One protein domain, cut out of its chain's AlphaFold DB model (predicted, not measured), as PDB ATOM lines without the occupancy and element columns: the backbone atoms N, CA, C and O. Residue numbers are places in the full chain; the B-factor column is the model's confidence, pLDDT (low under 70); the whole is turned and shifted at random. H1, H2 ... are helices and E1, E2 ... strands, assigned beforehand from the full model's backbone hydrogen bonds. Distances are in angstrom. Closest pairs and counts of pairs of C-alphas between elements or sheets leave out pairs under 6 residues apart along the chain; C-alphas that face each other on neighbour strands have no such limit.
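AT A GLANCE: This is residues 619 to 739 and 746 to 767 of the 883 residues of the protein "Hypothetical protein" of Symbiodinium necroappetens (UniProt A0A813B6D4). Eight strands, E1 to E8, ring a closed barrel, and one helix, H1, packs across its outside over E4, E5 and E6. The printed part has 143 residues, mostly strand by class, with E1 to E8 in order and then H1. The strands are a meander, each the antiparallel neighbour of the one before, and E8 beside E1 closes the ring. The whole is compact, with a radius of gyration of the C-alphas of 14.1 A, and spans 43 by 36 by 34 A.

HOW THE PARTS SIT: Round the barrel run E1, residues 619 to 626, E2, 629 to 639, E3, 644 to 649, E4, 654 to 665, E5, 668 to 679, E6, 690 to 697, E7, 706 to 712, and E8, 720 to 729. E8 and E1 are antiparallel at 152 degrees, with N 623 and O 726 within hydrogen-bond range at 2.9 A. The hairpin E4 and E5 stands at 168 degrees, with N 663 and O 670 at 2.9 A. E4 bends by 67 degrees at residue 657, E5 by 69 degrees at residue 676. H1, residues 753 to 765, is on the barrel, outside it, at a height over the sheet of 7.8 A. It runs across the strands, at 87 degrees to E4 on the local plane; their closest C-alphas, of Ala 663 and Leu 763, are 5.0 A apart. In H1 every O i to N i+4 pair is within hydrogen-bond range.

IN THESE COORDINATES: E1 begins at C-alpha 619 (5.462, -12.801, -40.477); H1, 18.1 A long, ends at C-alpha 765 (-5.724, 7.054, -44.309). E4 measures 30.9 A, E5 31.0 A.

THE WHOLE: The C-alphas farthest apart, of Ala 683 and Gly 700, are 44.0 A apart. Residues 740 to 745 are not printed, a gap of 15.5 A between C-alphas 739 and 746. Of the links printed whole, none is long. Mean pLDDT of the printed part is 70.1; 71 residues are under 70, among them 640 to 659.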
ATOM      1  N   GLU A 619       4.458 -13.020 -41.513       67.19
ATOM      2  CA  GLU A 619       5.462 -12.801 -40.477       67.19
ATOM      3  C   GLU A 619       6.745 -12.198 -41.052       67.19
ATOM      4  O   GLU A 619       7.313 -12.700 -42.026       67.19
ATOM      5  N   TRP A 620       7.206 -11.127 -40.409       76.19
ATOM      6  CA  TRP A 620       8.420 -10.403 -40.755       76.19
ATOM      7  C   TRP A 620       9.353 -10.338 -39.555       76.19
ATOM      8  O   TRP A 620       9.023  -9.761 -38.518       76.19
ATOM      9  N   ALA A 621      10.550 -10.879 -39.724       73.56
ATOM     10  CA  ALA A 621      11.688 -10.559 -38.889       73.56
ATOM     11  C   ALA A 621      11.992  -9.060 -38.987       73.56
ATOM     12  O   ALA A 621      12.045  -8.486 -40.079       73.56
ATOM     13  N   PHE A 622      12.178  -8.428 -37.837       77.75
ATOM     14  CA  PHE A 622      12.189  -6.983 -37.688       77.75
ATOM     15  C   PHE A 622      13.340  -6.560 -36.775       77.75
ATOM     16  O   PHE A 622      13.426  -6.989 -35.621       77.75
ATOM     17  N   ARG A 623      14.201  -5.663 -37.261       78.69
ATOM     18  CA  ARG A 623      15.251  -5.029 -36.460       78.69
ATOM     19  C   ARG A 623      15.320  -3.540 -36.773       78.69
ATOM     20  O   ARG A 623      15.447  -3.153 -37.927       78.69
ATOM     21  N   ALA A 624      15.288  -2.700 -35.744       76.50
ATOM     22  CA  ALA A 624      15.409  -1.255 -35.904       76.50
ATOM     23  C   ALA A 624      16.492  -0.675 -34.994       76.50
ATOM     24  O   ALA A 624      16.708  -1.141 -33.866       76.50
ATOM     25  N   SER A 625      17.165   0.370 -35.474       68.31
ATOM     26  CA  SER A 625      18.090   1.157 -34.669       68.31
ATOM     27  C   SER A 625      17.443   2.418 -34.115       68.31
ATOM     28  O   SER A 625      16.562   3.030 -34.722       68.31
ATOM     29  N   VAL A 626      17.850   2.793 -32.902       64.19
ATOM     30  CA  VAL A 626      17.329   3.970 -32.198       64.19
ATOM     31  C   VAL A 626      18.513   4.770 -31.679       64.19
ATOM     32  O   VAL A 626      19.284   4.286 -30.855       64.19
ATOM     33  N   LEU A 627      18.664   5.996 -32.181       60.31
ATOM     34  CA  LEU A 627      19.702   6.959 -31.795       60.31
ATOM     35  C   LEU A 627      21.142   6.412 -31.904       60.31
ATOM     36  O   LEU A 627      22.017   6.797 -31.135       60.31
ATOM     37  N   GLY A 628      21.390   5.527 -32.877       53.19
ATOM     38  CA  GLY A 628      22.693   4.886 -33.108       53.19
ATOM     39  C   GLY A 628      22.912   3.561 -32.364       53.19
ATOM     40  O   GLY A 628      23.946   2.926 -32.560       53.19
ATOM     41  N   CYS A 629      21.951   3.104 -31.557       54.44
ATOM     42  CA  CYS A 629      21.958   1.759 -30.979       54.44
ATOM     43  C   CYS A 629      21.316   0.758 -31.957       54.44
ATOM     44  O   CYS A 629      20.098   0.754 -32.142       54.44
ATOM     45  N   GLU A 630      22.136  -0.084 -32.587       61.38
ATOM     46  CA  GLU A 630      21.721  -1.074 -33.595       61.38
ATOM     47  C   GLU A 630      21.040  -2.315 -32.985       61.38
ATOM     48  O   GLU A 630      21.673  -3.117 -32.297       61.38
ATOM     49  N   GLY A 631      19.757  -2.532 -33.295       57.31
ATOM     50  CA  GLY A 631      18.922  -3.558 -32.646       57.31
ATOM     51  C   GLY A 631      18.241  -3.100 -31.353       57.31
ATOM     52  O   GLY A 631      17.892  -3.927 -30.519       57.31
ATOM     53  N   ALA A 632      18.044  -1.789 -31.181       61.00
ATOM     54  CA  ALA A 632      17.259  -1.226 -30.080       61.00
ATOM     55  C   ALA A 632      15.753  -1.558 -30.155       61.00
ATOM     56  O   ALA A 632      15.050  -1.388 -29.161       61.00
ATOM     57  N   LEU A 633      15.268  -2.056 -31.297       67.50
ATOM     58  CA  LEU A 633      14.175  -3.029 -31.357       67.50
ATOM     59  C   LEU A 633      14.628  -4.231 -32.192       67.50
ATOM     60  O   LEU A 633      15.376  -4.073 -33.162       67.50
ATOM     61  N   SER A 634      14.171  -5.420 -31.813       72.94
ATOM     62  CA  SER A 634      14.521  -6.694 -32.442       72.94
ATOM     63  C   SER A 634      13.440  -7.716 -32.101       72.94
ATOM     64  O   SER A 634      13.059  -7.834 -30.932       72.94
ATOM     65  N   GLY A 635      12.903  -8.410 -33.102       69.94
ATOM     66  CA  GLY A 635      11.783  -9.328 -32.923       69.94
ATOM     67  C   GLY A 635      11.013  -9.595 -34.212       69.94
ATOM     68  O   GLY A 635      11.570  -9.539 -35.303       69.94
ATOM     69  N   HIS A 636       9.727  -9.896 -34.071       68.75
ATOM     70  CA  HIS A 636       8.845 -10.310 -35.158       68.75
ATOM     71  C   HIS A 636       7.639  -9.366 -35.246       68.75
ATOM     72  O   HIS A 636       7.036  -9.008 -34.230       68.75
ATOM     73  N   VAL A 637       7.288  -8.962 -36.466       68.06
ATOM     74  CA  VAL A 637       6.086  -8.190 -36.793       68.06
ATOM     75  C   VAL A 637       5.166  -9.049 -37.657       68.06
ATOM     76  O   VAL A 637       5.567  -9.564 -38.695       68.06
ATOM     77  N   TYR A 638       3.913  -9.175 -37.235       65.81
ATOM     78  CA  TYR A 638       2.866  -9.902 -37.940       65.81
ATOM     79  C   TYR A 638       1.932  -8.905 -38.615       65.81
ATOM     80  O   TYR A 638       1.313  -8.078 -37.942       65.81
ATOM     81  N   LEU A 639       1.838  -8.995 -39.939       71.38
ATOM     82  CA  LEU A 639       0.998  -8.155 -40.784       71.38
ATOM     83  C   LEU A 639      -0.236  -8.964 -41.217       71.38
ATOM     84  O   LEU A 639      -0.142  -9.908 -41.998       71.38
ATOM     85  N   ASP A 640      -1.406  -8.624 -40.682       66.44
ATOM     86  CA  ASP A 640      -2.700  -9.217 -41.050       66.44
ATOM     87  C   ASP A 640      -3.156  -8.667 -42.416       66.44
ATOM     88  O   ASP A 640      -3.099  -7.447 -42.586       66.44
ATOM     89  N   PRO A 641      -3.667  -9.488 -43.363       66.00
ATOM     90  CA  PRO A 641      -4.292  -9.011 -44.606       66.00
ATOM     91  C   PRO A 641      -5.301  -7.858 -44.444       66.00
ATOM     92  O   PRO A 641      -5.495  -7.085 -45.376       66.00
ATOM     93  N   ASN A 642      -5.923  -7.717 -43.270       65.38
ATOM     94  CA  ASN A 642      -6.855  -6.638 -42.930       65.38
ATOM     95  C   ASN A 642      -6.171  -5.334 -42.451       65.38
ATOM     96  O   ASN A 642      -6.802  -4.543 -41.753       65.38
ATOM     97  N   GLY A 643      -4.881  -5.123 -42.741       65.38
ATOM     98  CA  GLY A 643      -4.140  -3.903 -42.381       65.38
ATOM     99  C   GLY A 643      -3.782  -3.774 -40.893       65.38
ATOM    100  O   GLY A 643      -3.346  -2.716 -40.453       65.38
ATOM    101  N   ARG A 644      -3.952  -4.825 -40.079       67.50
ATOM    102  CA  ARG A 644      -3.594  -4.817 -38.643       67.50
ATOM    103  C   ARG A 644      -2.170  -5.327 -38.431       67.50
ATOM    104  O   ARG A 644      -1.740  -6.250 -39.117       67.50
ATOM    105  N   ALA A 645      -1.449  -4.751 -37.473       64.50
ATOM    106  CA  ALA A 645      -0.076  -5.131 -37.149       64.50
ATOM    107  C   ALA A 645       0.067  -5.527 -35.671       64.50
ATOM    108  O   ALA A 645      -0.513  -4.893 -34.786       64.50
ATOM    109  N   ALA A 646       0.880  -6.546 -35.401       60.06
ATOM    110  CA  ALA A 646       1.301  -6.933 -34.056       60.06
ATOM    111  C   ALA A 646       2.822  -7.112 -34.009       60.06
ATOM    112  O   ALA A 646       3.411  -7.594 -34.969       60.06
ATOM    113  N   TYR A 647       3.452  -6.746 -32.896       66.81
ATOM    114  CA  TYR A 647       4.893  -6.870 -32.666       66.81
ATOM    115  C   TYR A 647       5.172  -7.684 -31.404       66.81
ATOM    116  O   TYR A 647       4.532  -7.469 -30.371       66.81
ATOM    117  N   LEU A 648       6.167  -8.564 -31.479       57.88
ATOM    118  CA  LEU A 648       6.720  -9.331 -30.366       57.88
ATOM    119  C   LEU A 648       8.245  -9.202 -30.381       57.88
ATOM    120  O   LEU A 648       8.875  -9.459 -31.404       57.88
ATOM    121  N   ALA A 649       8.839  -8.799 -29.258       62.06
ATOM    122  CA  ALA A 649      10.294  -8.710 -29.129       62.06
ATOM    123  C   ALA A 649      10.953 -10.103 -29.070       62.06
ATOM    124  O   ALA A 649      10.340 -11.062 -28.603       62.06
ATOM    125  N   ASP A 650      12.222 -10.196 -29.476       56.66
ATOM    126  CA  ASP A 650      12.991 -11.453 -29.505       56.66
ATOM    127  C   ASP A 650      13.264 -12.082 -28.122       56.66
ATOM    128  O   ASP A 650      13.630 -13.255 -28.030       56.66
ATOM    129  N   GLY A 651      13.104 -11.320 -27.035       47.38
ATOM    130  CA  GLY A 651      13.355 -11.775 -25.666       47.38
ATOM    131  C   GLY A 651      14.836 -11.971 -25.310       47.38
ATOM    132  O   GLY A 651      15.132 -12.388 -24.188       47.38
ATOM    133  N   VAL A 652      15.770 -11.662 -26.215       48.81
ATOM    134  CA  VAL A 652      17.220 -11.859 -26.033       48.81
ATOM    135  C   VAL A 652      17.833 -10.704 -25.245       48.81
ATOM    136  O   VAL A 652      18.592 -10.924 -24.298       48.81
ATOM    137  N   GLN A 653      17.503  -9.465 -25.620       45.88
ATOM    138  CA  GLN A 653      17.940  -8.249 -24.909       45.88
ATOM    139  C   GLN A 653      16.757  -7.425 -24.386       45.88
ATOM    140  O   GLN A 653      16.837  -6.804 -23.320       45.88
ATOM    141  N   ILE A 654      15.647  -7.443 -25.124       52.44
ATOM    142  CA  ILE A 654      14.466  -6.614 -24.894       52.44
ATOM    143  C   ILE A 654      13.250  -7.535 -24.815       52.44
ATOM    144  O   ILE A 654      13.096  -8.449 -25.619       52.44
ATOM    145  N   VAL A 655      12.385  -7.285 -23.835       51.53
ATOM    146  CA  VAL A 655      11.072  -7.924 -23.719       51.53
ATOM    147  C   VAL A 655      10.025  -6.860 -24.012       51.53
ATOM    148  O   VAL A 655      10.130  -5.721 -23.552       51.53
ATOM    149  N   GLY A 656       9.021  -7.213 -24.804       59.75
ATOM    150  CA  GLY A 656       8.000  -6.263 -25.204       59.75
ATOM    151  C   GLY A 656       7.022  -6.811 -26.226       59.75
ATOM    152  O   GLY A 656       7.265  -7.836 -26.865       59.75
ATOM    153  N   ARG A 657       5.916  -6.087 -26.373       62.50
ATOM    154  CA  ARG A 657       4.880  -6.326 -27.375       62.50
ATOM    155  C   ARG A 657       4.318  -5.004 -27.872       62.50
ATOM    156  O   ARG A 657       4.346  -4.006 -27.150       62.50
ATOM    157  N   GLY A 658       3.783  -4.998 -29.081       63.66
ATOM    158  CA  GLY A 658       3.086  -3.844 -29.631       63.66
ATOM    159  C   GLY A 658       1.929  -4.239 -30.528       63.66
ATOM    160  O   GLY A 658       1.858  -5.368 -31.010       63.66
ATOM    161  N   VAL A 659       1.026  -3.293 -30.746       66.00
ATOM    162  CA  VAL A 659      -0.097  -3.420 -31.680       66.00
ATOM    163  C   VAL A 659      -0.236  -2.141 -32.490       66.00
ATOM    164  O   VAL A 659       0.173  -1.066 -32.049       66.00
ATOM    165  N   GLY A 660      -0.833  -2.251 -33.666       73.62
ATOM    166  CA  GLY A 660      -1.148  -1.114 -34.511       73.62
ATOM    167  C   GLY A 660      -1.675  -1.572 -35.860       73.62
ATOM    168  O   GLY A 660      -2.464  -2.517 -35.941       73.62
ATOM    169  N   HIS A 661      -1.247  -0.898 -36.916       77.75
ATOM    170  CA  HIS A 661      -1.747  -1.095 -38.271       77.75
ATOM    171  C   HIS A 661      -0.639  -0.875 -39.301       77.75
ATOM    172  O   HIS A 661       0.410  -0.306 -38.997       77.75
ATOM    173  N   TRP A 662      -0.854  -1.365 -40.514       88.38
ATOM    174  CA  TRP A 662       0.064  -1.229 -41.637       88.38
ATOM    175  C   TRP A 662      -0.708  -0.952 -42.921       88.38
ATOM    176  O   TRP A 662      -1.866  -1.337 -43.056       88.38
ATOM    177  N   ALA A 663      -0.046  -0.301 -43.869       88.88
ATOM    178  CA  ALA A 663      -0.584  -0.001 -45.185       88.88
ATOM    179  C   ALA A 663       0.507  -0.137 -46.254       88.88
ATOM    180  O   ALA A 663       1.704  -0.066 -45.962       88.88
ATOM    181  N   THR A 664       0.084  -0.290 -47.506       87.31
ATOM    182  CA  THR A 664       0.956  -0.270 -48.686       87.31
ATOM    183  C   THR A 664       0.579   0.846 -49.642       87.31
ATOM    184  O   THR A 664      -0.605   1.119 -49.844       87.31
ATOM    185  N   ASN A 665       1.584   1.425 -50.296       83.94
ATOM    186  CA  ASN A 665       1.413   2.322 -51.432       83.94
ATOM    187  C   ASN A 665       2.417   1.938 -52.531       83.94
ATOM    188  O   ASN A 665       3.611   2.214 -52.421       83.94
ATOM    189  N   GLY A 666       1.946   1.224 -53.557       83.06
ATOM    190  CA  GLY A 666       2.827   0.547 -54.512       83.06
ATOM    191  C   GLY A 666       3.697  -0.501 -53.811       83.06
ATOM    192  O   GLY A 666       3.183  -1.330 -53.062       83.06
ATOM    193  N   GLU A 667       5.010  -0.443 -54.032       82.88
ATOM    194  CA  GLU A 667       5.995  -1.319 -53.378       82.88
ATOM    195  C   GLU A 667       6.397  -0.827 -51.971       82.88
ATOM    196  O   GLU A 667       7.105  -1.532 -51.256       82.88
ATOM    197  N   MET A 668       5.931   0.346 -51.520       86.25
ATOM    198  CA  MET A 668       6.215   0.844 -50.171       86.25
ATOM    199  C   MET A 668       5.273   0.233 -49.133       86.25
ATOM    200  O   MET A 668       4.053   0.301 -49.290       86.25
ATOM    201  N   VAL A 669       5.829  -0.266 -48.029       89.06
ATOM    202  CA  VAL A 669       5.103  -0.658 -46.812       89.06
ATOM    203  C   VAL A 669       5.370   0.372 -45.723       89.06
ATOM    204  O   VAL A 669       6.516   0.761 -45.490       89.06
ATOM    205  N   ALA A 670       4.320   0.774 -45.013       91.94
ATOM    206  CA  ALA A 670       4.416   1.544 -43.782       91.94
ATOM    207  C   ALA A 670       3.669   0.822 -42.652       91.94
ATOM    208  O   ALA A 670       2.611   0.236 -42.877       91.94
ATOM    209  N   VAL A 671       4.209   0.866 -41.436       90.00
ATOM    210  CA  VAL A 671       3.637   0.234 -40.237       90.00
ATOM    211  C   VAL A 671       3.716   1.190 -39.048       90.00
ATOM    212  O   VAL A 671       4.759   1.798 -38.823       90.00
ATOM    213  N   GLU A 672       2.635   1.331 -38.280       89.69
ATOM    214  CA  GLU A 672       2.596   2.028 -36.987       89.69
ATOM    215  C   GLU A 672       2.412   1.005 -35.863       89.69
ATOM    216  O   GLU A 672       1.597   0.090 -35.976       89.69
ATOM    217  N   LEU A 673       3.156   1.168 -34.767       80.81
ATOM    218  CA  LEU A 673       3.079   0.307 -33.589       80.81
ATOM    219  C   LEU A 673       3.098   1.152 -32.310       80.81
ATOM    220  O   LEU A 673       4.027   1.932 -32.091       80.81
ATOM    221  N   ASP A 674       2.114   0.955 -31.434       76.12
ATOM    222  CA  ASP A 674       2.178   1.338 -30.021       76.12
ATOM    223  C   ASP A 674       2.833   0.168 -29.250       76.12
ATOM    224  O   ASP A 674       2.228  -0.893 -29.085       76.12
ATOM    225  N   VAL A 675       4.090   0.336 -28.814       71.44
ATOM    226  CA  VAL A 675       4.955  -0.722 -28.251       71.44
ATOM    227  C   VAL A 675       5.234  -0.507 -26.760       71.44
ATOM    228  O   VAL A 675       5.797   0.513 -26.358       71.44
ATOM    229  N   TYR A 676       4.948  -1.512 -25.934       63.16
ATOM    230  CA  TYR A 676       5.501  -1.630 -24.585       63.16
ATOM    231  C   TYR A 676       6.809  -2.414 -24.659       63.16
ATOM    232  O   TYR A 676       6.805  -3.572 -25.069       63.16
ATOM    233  N   GLN A 677       7.924  -1.801 -24.259       63.59
ATOM    234  CA  GLN A 677       9.243  -2.436 -24.279       63.59
ATOM    235  C   GLN A 677      10.070  -2.070 -23.052       63.59
ATOM    236  O   GLN A 677      10.024  -0.938 -22.570       63.59
ATOM    237  N   TYR A 678      10.850  -3.026 -22.565       59.56
ATOM    238  CA  TYR A 678      11.803  -2.836 -21.479       59.56
ATOM    239  C   TYR A 678      12.937  -3.862 -21.590       59.56
ATOM    240  O   TYR A 678      12.790  -4.924 -22.195       59.56
ATOM    241  N   ALA A 679      14.102  -3.549 -21.019       50.06
ATOM    242  CA  ALA A 679      15.197  -4.513 -20.946       50.06
ATOM    243  C   ALA A 679      14.741  -5.762 -20.171       50.06
ATOM    244  O   ALA A 679      14.037  -5.634 -19.168       50.06
ATOM    245  N   ALA A 680      15.192  -6.956 -20.562       45.56
ATOM    246  CA  ALA A 680      14.762  -8.220 -19.941       45.56
ATOM    247  C   ALA A 680      15.034  -8.332 -18.418       45.56
ATOM    248  O   ALA A 680      14.513  -9.222 -17.750       45.56
ATOM    249  N   ALA A 681      15.856  -7.432 -17.862       37.03
ATOM    250  CA  ALA A 681      16.176  -7.320 -16.438       37.03
ATOM    251  C   ALA A 681      15.587  -6.061 -15.755       37.03
ATOM    252  O   ALA A 681      15.991  -5.728 -14.639       37.03
ATOM    253  N   ALA A 682      14.682  -5.327 -16.409       37.62
ATOM    254  CA  ALA A 682      14.093  -4.109 -15.860       37.62
ATOM    255  C   ALA A 682      13.141  -4.416 -14.691       37.62
ATOM    256  O   ALA A 682      12.225  -5.224 -14.808       37.62
ATOM    257  N   ALA A 683      13.332  -3.714 -13.572       32.81
ATOM    258  CA  ALA A 683      12.449  -3.775 -12.401       32.81
ATOM    259  C   ALA A 683      11.226  -2.837 -12.503       32.81
ATOM    260  O   ALA A 683      10.423  -2.779 -11.576       32.81
ATOM    261  N   VAL A 684      11.103  -2.080 -13.598       40.81
ATOM    262  CA  VAL A 684      10.034  -1.103 -13.842       40.81
ATOM    263  C   VAL A 684       9.541  -1.284 -15.273       40.81
ATOM    264  O   VAL A 684      10.338  -1.230 -16.210       40.81
ATOM    265  N   ILE A 685       8.235  -1.495 -15.429       49.16
ATOM    266  CA  ILE A 685       7.553  -1.596 -16.725       49.16
ATOM    267  C   ILE A 685       6.982  -0.206 -17.063       49.16
ATOM    268  O   ILE A 685       6.403   0.425 -16.176       49.16
ATOM    269  N   PRO A 686       7.120   0.306 -18.301       52.12
ATOM    270  CA  PRO A 686       6.521   1.583 -18.682       52.12
ATOM    271  C   PRO A 686       4.988   1.557 -18.594       52.12
ATOM    272  O   PRO A 686       4.339   0.712 -19.204       52.12
ATOM    273  N   GLU A 687       4.395   2.540 -17.912       49.47
ATOM    274  CA  GLU A 687       2.932   2.685 -17.788       49.47
ATOM    275  C   GLU A 687       2.233   3.050 -19.114       49.47
ATOM    276  O   GLU A 687       1.006   3.017 -19.212       49.47
ATOM    277  N   LYS A 688       3.000   3.442 -20.138       58.84
ATOM    278  CA  LYS A 688       2.505   3.890 -21.446       58.84
ATOM    279  C   LYS A 688       3.331   3.262 -22.572       58.84
ATOM    280  O   LYS A 688       4.544   3.122 -22.402       58.84
ATOM    281  N   PRO A 689       2.713   2.938 -23.721       65.44
ATOM    282  CA  PRO A 689       3.446   2.455 -24.878       65.44
ATOM    283  C   PRO A 689       4.210   3.605 -25.538       65.44
ATOM    284  O   PRO A 689       3.773   4.761 -25.537       65.44
ATOM    285  N   HIS A 690       5.340   3.275 -26.148       74.38
ATOM    286  CA  HIS A 690       6.055   4.145 -27.068       74.38
ATOM    287  C   HIS A 690       5.525   3.909 -28.484       74.38
ATOM    288  O   HIS A 690       5.512   2.770 -28.949       74.38
ATOM    289  N   ARG A 691       5.098   4.968 -29.181       84.06
ATOM    290  CA  ARG A 691       4.656   4.852 -30.575       84.06
ATOM    291  C   ARG A 691       5.816   5.021 -31.537       84.06
ATOM    292  O   ARG A 691       6.597   5.970 -31.417       84.06
ATOM    293  N   PHE A 692       5.858   4.151 -32.533       87.06
ATOM    294  CA  PHE A 692       6.824   4.196 -33.616       87.06
ATOM    295  C   PHE A 692       6.161   3.963 -34.972       87.06
ATOM    296  O   PHE A 692       5.083   3.370 -35.049       87.06
ATOM    297  N   ARG A 693       6.833   4.399 -36.040       90.81
ATOM    298  CA  ARG A 693       6.498   4.054 -37.424       90.81
ATOM    299  C   ARG A 693       7.719   3.533 -38.171       90.81
ATOM    300  O   ARG A 693       8.795   4.118 -38.065       90.81
ATOM    301  N   GLY A 694       7.537   2.479 -38.954       90.88
ATOM    302  CA  GLY A 694       8.534   1.947 -39.879       90.88
ATOM    303  C   GLY A 694       8.073   2.093 -41.322       90.88
ATOM    304  O   GLY A 694       6.887   1.921 -41.592       90.88
ATOM    305  N   VAL A 695       8.992   2.404 -42.236       91.19
ATOM    306  CA  VAL A 695       8.718   2.469 -43.682       91.19
ATOM    307  C   VAL A 695       9.831   1.768 -44.450       91.19
ATOM    308  O   VAL A 695      10.997   2.073 -44.213       91.19
ATOM    309  N   PHE A 696       9.489   0.859 -45.362       89.50
ATOM    310  CA  PHE A 696      10.436   0.087 -46.178       89.50
ATOM    311  C   PHE A 696       9.857  -0.249 -47.563       89.50
ATOM    312  O   PHE A 696       8.654  -0.133 -47.784       89.50
ATOM    313  N   GLU A 697      10.715  -0.649 -48.502       85.81
ATOM    314  CA  GLU A 697      10.365  -0.945 -49.901       85.81
ATOM    315  C   GLU A 697      10.416  -2.459 -50.186       85.81
ATOM    316  O   GLU A 697      11.307  -3.162 -49.708       85.81
ATOM    317  N   LEU A 698       9.465  -2.974 -50.965       77.81
ATOM    318  CA  LEU A 698       9.369  -4.374 -51.386       77.81
ATOM    319  C   LEU A 698      10.033  -4.568 -52.757       77.81
ATOM    320  O   LEU A 698       9.353  -4.633 -53.777       77.81
ATOM    321  N   ASN A 699      11.361  -4.708 -52.778       64.06
ATOM    322  CA  ASN A 699      12.182  -4.778 -53.999       64.06
ATOM    323  C   ASN A 699      12.015  -6.069 -54.846       64.06
ATOM    324  O   ASN A 699      12.997  -6.776 -55.090       64.06
ATOM    325  N   GLY A 700      10.797  -6.426 -55.275       56.81
ATOM    326  CA  GLY A 700      10.459  -7.527 -56.206       56.81
ATOM    327  C   GLY A 700      10.738  -8.963 -55.721       56.81
ATOM    328  O   GLY A 700      10.057  -9.912 -56.111       56.81
ATOM    329  N   VAL A 701      11.703  -9.140 -54.822       51.12
ATOM    330  CA  VAL A 701      12.010 -10.362 -54.081       51.12
ATOM    331  C   VAL A 701      11.201 -10.300 -52.791       51.12
ATOM    332  O   VAL A 701      11.708  -9.873 -51.754       51.12
ATOM    333  N   ALA A 702       9.929 -10.700 -52.874       53.59
ATOM    334  CA  ALA A 702       8.854 -10.424 -51.906       53.59
ATOM    335  C   ALA A 702       9.082 -10.857 -50.435       53.59
ATOM    336  O   ALA A 702       8.181 -10.715 -49.614       53.59
ATOM    337  N   ARG A 703      10.247 -11.432 -50.106       60.88
ATOM    338  CA  ARG A 703      10.604 -12.016 -48.802       60.88
ATOM    339  C   ARG A 703      12.069 -11.818 -48.370       60.88
ATOM    340  O   ARG A 703      12.439 -12.242 -47.281       60.88
ATOM    341  N   GLY A 704      12.908 -11.198 -49.205       64.62
ATOM    342  CA  GLY A 704      14.324 -10.953 -48.884       64.62
ATOM    343  C   GLY A 704      14.538  -9.805 -47.885       64.62
ATOM    344  O   GLY A 704      13.588  -9.074 -47.602       64.62
ATOM    345  N   PRO A 705      15.770  -9.614 -47.371       70.31
ATOM    346  CA  PRO A 705      16.092  -8.497 -46.487       70.31
ATOM    347  C   PRO A 705      15.942  -7.147 -47.205       70.31
ATOM    348  O   PRO A 705      16.599  -6.900 -48.217       70.31
ATOM    349  N   GLN A 706      15.097  -6.280 -46.656       79.69
ATOM    350  CA  GLN A 706      14.839  -4.910 -47.098       79.69
ATOM    351  C   GLN A 706      15.357  -3.910 -46.063       79.69
ATOM    352  O   GLN A 706      15.394  -4.200 -44.864       79.69
ATOM    353  N   GLN A 707      15.706  -2.711 -46.527       84.44
ATOM    354  CA  GLN A 707      16.086  -1.588 -45.672       84.44
ATOM    355  C   GLN A 707      15.029  -0.486 -45.723       84.44
ATOM    356  O   GLN A 707      14.328  -0.311 -46.719       84.44
ATOM    357  N   GLY A 708      14.935   0.270 -44.638       87.19
ATOM    358  CA  GLY A 708      13.947   1.315 -44.459       87.19
ATOM    359  C   GLY A 708      14.321   2.304 -43.361       87.19
ATOM    360  O   GLY A 708      15.434   2.288 -42.830       87.19
ATOM    361  N   ASP A 709      13.361   3.144 -42.995       88.25
ATOM    362  CA  ASP A 709      13.499   4.180 -41.974       88.25
ATOM    363  C   ASP A 709      12.612   3.903 -40.754       88.25
ATOM    364  O   ASP A 709      11.481   3.423 -40.881       88.25
ATOM    365  N   TRP A 710      13.123   4.242 -39.564       88.00
ATOM    366  CA  TRP A 710      12.432   4.074 -38.284       88.00
ATOM    367  C   TRP A 710      12.213   5.416 -37.575       88.00
ATOM    368  O   TRP A 710      13.152   6.184 -37.329       88.00
ATOM    369  N   TYR A 711      10.960   5.690 -37.217       87.12
ATOM    370  CA  TYR A 711      10.494   6.947 -36.638       87.12
ATOM    371  C   TYR A 711       9.920   6.729 -35.241       87.12
ATOM    372  O   TYR A 711       9.116   5.826 -35.031       87.12
ATOM    373  N   ALA A 712      10.265   7.605 -34.299       83.44
ATOM    374  CA  ALA A 712       9.533   7.745 -33.045       83.44
ATOM    375  C   ALA A 712       8.418   8.783 -33.218       83.44
ATOM    376  O   ALA A 712       8.643   9.837 -33.815       83.44
ATOM    377  N   CYS A 713       7.238   8.504 -32.665       83.75
ATOM    378  CA  CYS A 713       6.055   9.357 -32.782       83.75
ATOM    379  C   CYS A 713       5.565   9.781 -31.387       83.75
ATOM    380  O   CYS A 713       4.645   9.159 -30.846       83.75
ATOM    381  N   PRO A 714       6.170  10.808 -30.761       75.12
ATOM    382  CA  PRO A 714       5.704  11.303 -29.473       75.12
ATOM    383  C   PRO A 714       4.254  11.781 -29.570       75.12
ATOM    384  O   PRO A 714       3.842  12.381 -30.564       75.12
ATOM    385  N   SER A 715       3.472  11.569 -28.513       61.72
ATOM    386  CA  SER A 715       2.178  12.237 -28.393       61.72
ATOM    387  C   SER A 715       2.402  13.752 -28.463       61.72
ATOM    388  O   SER A 715       3.088  14.295 -27.602       61.72
ATOM    389  N   HIS A 716       1.794  14.405 -29.460       64.56
ATOM    390  CA  HIS A 716       1.868  15.849 -29.752       64.56
ATOM    391  C   HIS A 716       3.099  16.361 -30.534       64.56
ATOM    392  O   HIS A 716       3.217  17.574 -30.700       64.56
ATOM    393  N   GLU A 717       3.954  15.496 -31.091       70.75
ATOM    394  CA  GLU A 717       5.045  15.911 -31.997       70.75
ATOM    395  C   GLU A 717       4.988  15.177 -33.348       70.75
ATOM    396  O   GLU A 717       4.384  14.113 -33.475       70.75
ATOM    397  N   ALA A 718       5.620  15.753 -34.377       73.25
ATOM    398  CA  ALA A 718       5.744  15.109 -35.684       73.25
ATOM    399  C   ALA A 718       6.678  13.876 -35.618       73.25
ATOM    400  O   ALA A 718       7.627  13.885 -34.828       73.25
ATOM    401  N   PRO A 719       6.471  12.839 -36.459       83.19
ATOM    402  CA  PRO A 719       7.345  11.669 -36.513       83.19
ATOM    403  C   PRO A 719       8.817  12.049 -36.719       83.19
ATOM    404  O   PRO A 719       9.188  12.671 -37.717       83.19
ATOM    405  N   ARG A 720       9.678  11.654 -35.780       83.00
ATOM    406  CA  ARG A 720      11.111  11.960 -35.790       83.00
ATOM    407  C   ARG A 720      11.907  10.728 -36.194       83.00
ATOM    408  O   ARG A 720      11.827   9.712 -35.510       83.00
ATOM    409  N   LEU A 721      12.721  10.834 -37.247       82.94
ATOM    410  CA  LEU A 721      13.654   9.771 -37.634       82.94
ATOM    411  C   LEU A 721      14.626   9.500 -36.476       82.94
ATOM    412  O   LEU A 721      15.321  10.412 -36.014       82.94
ATOM    413  N   VAL A 722      14.661   8.256 -36.003       78.12
ATOM    414  CA  VAL A 722      15.534   7.814 -34.903       78.12
ATOM    415  C   VAL A 722      16.608   6.832 -35.351       78.12
ATOM    416  O   VAL A 722      17.632   6.739 -34.677       78.12
ATOM    417  N   GLY A 723      16.432   6.154 -36.484       80.25
ATOM    418  CA  GLY A 723      17.430   5.246 -37.035       80.25
ATOM    419  C   GLY A 723      16.933   4.518 -38.276       80.25
ATOM    420  O   GLY A 723      15.931   4.903 -38.878       80.25
ATOM    421  N   GLY A 724      17.672   3.482 -38.658       80.75
ATOM    422  CA  GLY A 724      17.307   2.618 -39.771       80.75
ATOM    423  C   GLY A 724      16.399   1.475 -39.336       80.75
ATOM    424  O   GLY A 724      16.384   1.077 -38.169       80.75
ATOM    425  N   LEU A 725      15.673   0.943 -40.308       83.94
ATOM    426  CA  LEU A 725      14.889  -0.277 -40.212       83.94
ATOM    427  C   LEU A 725      15.484  -1.319 -41.165       83.94
ATOM    428  O   LEU A 725      15.803  -0.996 -42.308       83.94
ATOM    429  N   ASP A 726      15.605  -2.556 -40.706       83.06
ATOM    430  CA  ASP A 726      15.973  -3.718 -41.505       83.06
ATOM    431  C   ASP A 726      14.919  -4.816 -41.248       83.06
ATOM    432  O   ASP A 726      14.668  -5.193 -40.099       83.06
ATOM    433  N   VAL A 727      14.261  -5.300 -42.307       81.44
ATOM    434  CA  VAL A 727      13.194  -6.320 -42.233       81.44
ATOM    435  C   VAL A 727      13.433  -7.452 -43.226       81.44
ATOM    436  O   VAL A 727      13.957  -7.221 -44.308       81.44
ATOM    437  N   ALA A 728      13.033  -8.674 -42.889       78.56
ATOM    438  CA  ALA A 728      13.037  -9.828 -43.789       78.56
ATOM    439  C   ALA A 728      11.809 -10.693 -43.489       78.56
ATOM    440  O   ALA A 728      11.334 -10.694 -42.357       78.56
ATOM    441  N   ALA A 729      11.275 -11.427 -44.463       67.62
ATOM    442  CA  ALA A 729      10.180 -12.348 -44.164       67.62
ATOM    443  C   ALA A 729      10.708 -13.638 -43.517       67.62
ATOM    444  O   ALA A 729      11.876 -13.992 -43.671       67.62
ATOM    445  N   ASP A 730       9.812 -14.358 -42.849       54.84
ATOM    446  CA  ASP A 730       9.980 -15.724 -42.338       54.84
ATOM    447  C   ASP A 730      11.025 -15.933 -41.208       54.84
ATOM    448  O   ASP A 730      10.675 -16.584 -40.229       54.84
ATOM    449  N   THR A 731      12.264 -15.405 -41.252       56.72
ATOM    450  CA  THR A 731      13.255 -15.611 -40.159       56.72
ATOM    451  C   THR A 731      14.229 -14.449 -39.898       56.72
ATOM    452  O   THR A 731      14.718 -13.773 -40.805       56.72
ATOM    453  N   MET A 732      14.615 -14.271 -38.623       53.03
ATOM    454  CA  MET A 732      15.689 -13.343 -38.202       53.03
ATOM    455  C   MET A 732      17.067 -13.720 -38.779       53.03
ATOM    456  O   MET A 732      17.956 -12.873 -38.867       53.03
ATOM    457  N   GLU A 733      17.240 -14.970 -39.223       51.75
ATOM    458  CA  GLU A 733      18.454 -15.471 -39.881       51.75
ATOM    459  C   GLU A 733      18.646 -14.950 -41.319       51.75
ATOM    460  O   GLU A 733      19.709 -15.172 -41.898       51.75
ATOM    461  N   LEU A 734      17.673 -14.223 -41.888       52.81
ATOM    462  CA  LEU A 734      17.767 -13.601 -43.221       52.81
ATOM    463  C   LEU A 734      18.223 -12.127 -43.200       52.81
ATOM    464  O   LEU A 734      18.713 -11.616 -44.208       52.81
ATOM    465  N   LEU A 735      18.164 -11.465 -42.042       60.81
ATOM    466  CA  LEU A 735      18.763 -10.144 -41.789       60.81
ATOM    467  C   LEU A 735      20.326 -10.046 -41.811       60.81
ATOM    468  O   LEU A 735      20.823  -8.935 -42.020       60.81
ATOM    469  N   PRO A 736      21.161 -11.100 -41.620       48.72
ATOM    470  CA  PRO A 736      22.611 -10.956 -41.380       48.72
ATOM    471  C   PRO A 736      23.537 -10.507 -42.530       48.72
ATOM    472  O   PRO A 736      24.752 -10.519 -42.326       48.72
ATOM    473  N   LEU A 737      23.047 -10.147 -43.725       40.12
ATOM    474  CA  LEU A 737      23.914  -9.894 -44.899       40.12
ATOM    475  C   LEU A 737      23.900  -8.463 -45.473       40.12
ATOM    476  O   LEU A 737      24.704  -8.171 -46.356       40.12
ATOM    477  N   ALA A 738      23.077  -7.548 -44.951       36.78
ATOM    478  CA  ALA A 738      22.920  -6.193 -45.508       36.78
ATOM    479  C   ALA A 738      23.784  -5.086 -44.847       36.78
ATOM    480  O   ALA A 738      23.690  -3.923 -45.235       36.78
ATOM    481  N   MET A 739      24.627  -5.400 -43.851       45.12
ATOM    482  CA  MET A 739      25.266  -4.381 -42.984       45.12
ATOM    483  C   MET A 739      26.803  -4.302 -43.036       45.12
ATOM    484  O   MET A 739      27.454  -3.915 -42.065       45.12
ATOM    485  N   GLY A 746      24.843  10.018 -38.391       50.97
ATOM    486  CA  GLY A 746      23.605  10.046 -37.599       50.97
ATOM    487  C   GLY A 746      22.377   9.590 -38.407       50.97
ATOM    488  O   GLY A 746      22.525   9.264 -39.588       50.97
ATOM    489  N   PRO A 747      21.165   9.584 -37.812       59.72
ATOM    490  CA  PRO A 747      19.948   9.120 -38.482       59.72
ATOM    491  C   PRO A 747      19.745   9.866 -39.806       59.72
ATOM    492  O   PRO A 747      19.408  11.049 -39.831       59.72
ATOM    493  N   SER A 748      20.006   9.153 -40.899       68.25
ATOM    494  CA  SER A 748      19.995   9.646 -42.273       68.25
ATOM    495  C   SER A 748      18.939   8.840 -43.027       68.25
ATOM    496  O   SER A 748      19.021   7.613 -42.956       68.25
ATOM    497  N   PRO A 749      17.964   9.477 -43.704       78.00
ATOM    498  CA  PRO A 749      16.885   8.751 -44.367       78.00
ATOM    499  C   PRO A 749      17.424   7.748 -45.392       78.00
ATOM    500  O   PRO A 749      18.167   8.133 -46.300       78.00
ATOM    501  N   ARG A 750      17.043   6.479 -45.244       80.88
ATOM    502  CA  ARG A 750      17.263   5.411 -46.227       80.88
ATOM    503  C   ARG A 750      16.175   5.427 -47.312       80.88
ATOM    504  O   ARG A 750      16.447   5.015 -48.435       80.88
ATOM    505  N   VAL A 751      14.978   5.940 -47.007       83.69
ATOM    506  CA  VAL A 751      13.830   6.019 -47.927       83.69
ATOM    507  C   VAL A 751      13.707   7.429 -48.540       83.69
ATOM    508  O   VAL A 751      13.749   8.428 -47.809       83.69
ATOM    509  N   PRO A 752      13.504   7.566 -49.868       86.00
ATOM    510  CA  PRO A 752      13.251   8.857 -50.506       86.00
ATOM    511  C   PRO A 752      12.036   9.578 -49.910       86.00
ATOM    512  O   PRO A 752      10.968   8.991 -49.751       86.00
ATOM    513  N   ALA A 753      12.181  10.878 -49.629       82.88
ATOM    514  CA  ALA A 753      11.182  11.658 -48.894       82.88
ATOM    515  C   ALA A 753       9.760  11.560 -49.477       82.88
ATOM    516  O   ALA A 753       8.821  11.321 -48.730       82.88
ATOM    517  N   SER A 754       9.610  11.657 -50.800       84.56
ATOM    518  CA  SER A 754       8.306  11.555 -51.467       84.56
ATOM    519  C   SER A 754       7.644  10.183 -51.310       84.56
ATOM    520  O   SER A 754       6.433  10.124 -51.135       84.56
ATOM    521  N   LEU A 755       8.419   9.093 -51.354       84.31
ATOM    522  CA  LEU A 755       7.904   7.727 -51.194       84.31
ATOM    523  C   LEU A 755       7.543   7.443 -49.734       84.31
ATOM    524  O   LEU A 755       6.493   6.871 -49.454       84.31
ATOM    525  N   ARG A 756       8.375   7.915 -48.798       88.25
ATOM    526  CA  ARG A 756       8.068   7.892 -47.364       88.25
ATOM    527  C   ARG A 756       6.763   8.627 -47.071       88.25
ATOM    528  O   ARG A 756       5.907   8.068 -46.397       88.25
ATOM    529  N   ASP A 757       6.616   9.858 -47.553       86.56
ATOM    530  CA  ASP A 757       5.449  10.688 -47.242       86.56
ATOM    531  C   ASP A 757       4.167  10.072 -47.832       86.56
ATOM    532  O   ASP A 757       3.166   9.975 -47.131       86.56
ATOM    533  N   GLN A 758       4.234   9.518 -49.049       86.56
ATOM    534  CA  GLN A 758       3.145   8.749 -49.675       86.56
ATOM    535  C   GLN A 758       2.787   7.449 -48.932       86.56
ATOM    536  O   GLN A 758       1.621   7.046 -48.917       86.56
ATOM    537  N   ALA A 759       3.765   6.769 -48.326       87.00
ATOM    538  CA  ALA A 759       3.532   5.563 -47.532       87.00
ATOM    539  C   ALA A 759       2.941   5.896 -46.149       87.00
ATOM    540  O   ALA A 759       2.022   5.221 -45.685       87.00
ATOM    541  N   MET A 760       3.410   6.979 -45.517       87.88
ATOM    542  CA  MET A 760       2.835   7.515 -44.279       87.88
ATOM    543  C   MET A 760       1.399   8.015 -44.493       87.88
ATOM    544  O   MET A 760       0.536   7.723 -43.674       87.88
ATOM    545  N   GLU A 761       1.114   8.694 -45.607       88.12
ATOM    546  CA  GLU A 761      -0.238   9.150 -45.961       88.12
ATOM    547  C   GLU A 761      -1.206   7.968 -46.151       88.12
ATOM    548  O   GLU A 761      -2.322   7.993 -45.630       88.12
ATOM    549  N   ALA A 762      -0.766   6.888 -46.808       86.19
ATOM    550  CA  ALA A 762      -1.552   5.657 -46.925       86.19
ATOM    551  C   ALA A 762      -1.818   4.987 -45.560       86.19
ATOM    552  O   ALA A 762      -2.907   4.456 -45.332       86.19
ATOM    553  N   LEU A 763      -0.855   5.049 -44.635       87.00
ATOM    554  CA  LEU A 763      -0.991   4.551 -43.263       87.00
ATOM    555  C   LEU A 763      -1.931   5.420 -42.409       87.00
ATOM    556  O   LEU A 763      -2.708   4.896 -41.608       87.00
ATOM    557  N   ASP A 764      -1.897   6.739 -42.594       86.00
ATOM    558  CA  ASP A 764      -2.772   7.694 -41.909       86.00
ATOM    559  C   ASP A 764      -4.216   7.634 -42.437       86.00
ATOM    560  O   ASP A 764      -5.164   7.711 -41.647       86.00
ATOM    561  N   ALA A 765      -4.412   7.365 -43.733       84.06
ATOM    562  CA  ALA A 765      -5.724   7.054 -44.309       84.06
ATOM    563  C   ALA A 765      -6.359   5.785 -43.699       84.06
ATOM    564  O   ALA A 765      -7.583   5.663 -43.648       84.06
ATOM    565  N   GLN A 766      -5.537   4.865 -43.182       73.62
ATOM    566  CA  GLN A 766      -5.964   3.649 -42.481       73.62
ATOM    567  C   GLN A 766      -5.981   3.791 -40.948       73.62
ATOM    568  O   GLN A 766      -6.158   2.805 -40.235       73.62
ATOM    569  N   SER A 767      -5.891   5.010 -40.408       64.69
ATOM    570  CA  SER A 767      -5.923   5.276 -38.957       64.69
ATOM    571  C   SER A 767      -7.199   4.815 -38.226       64.69
ATOM    572  O   SER A 767      -7.197   4.754 -37.001       64.69
TER     573      SER A 767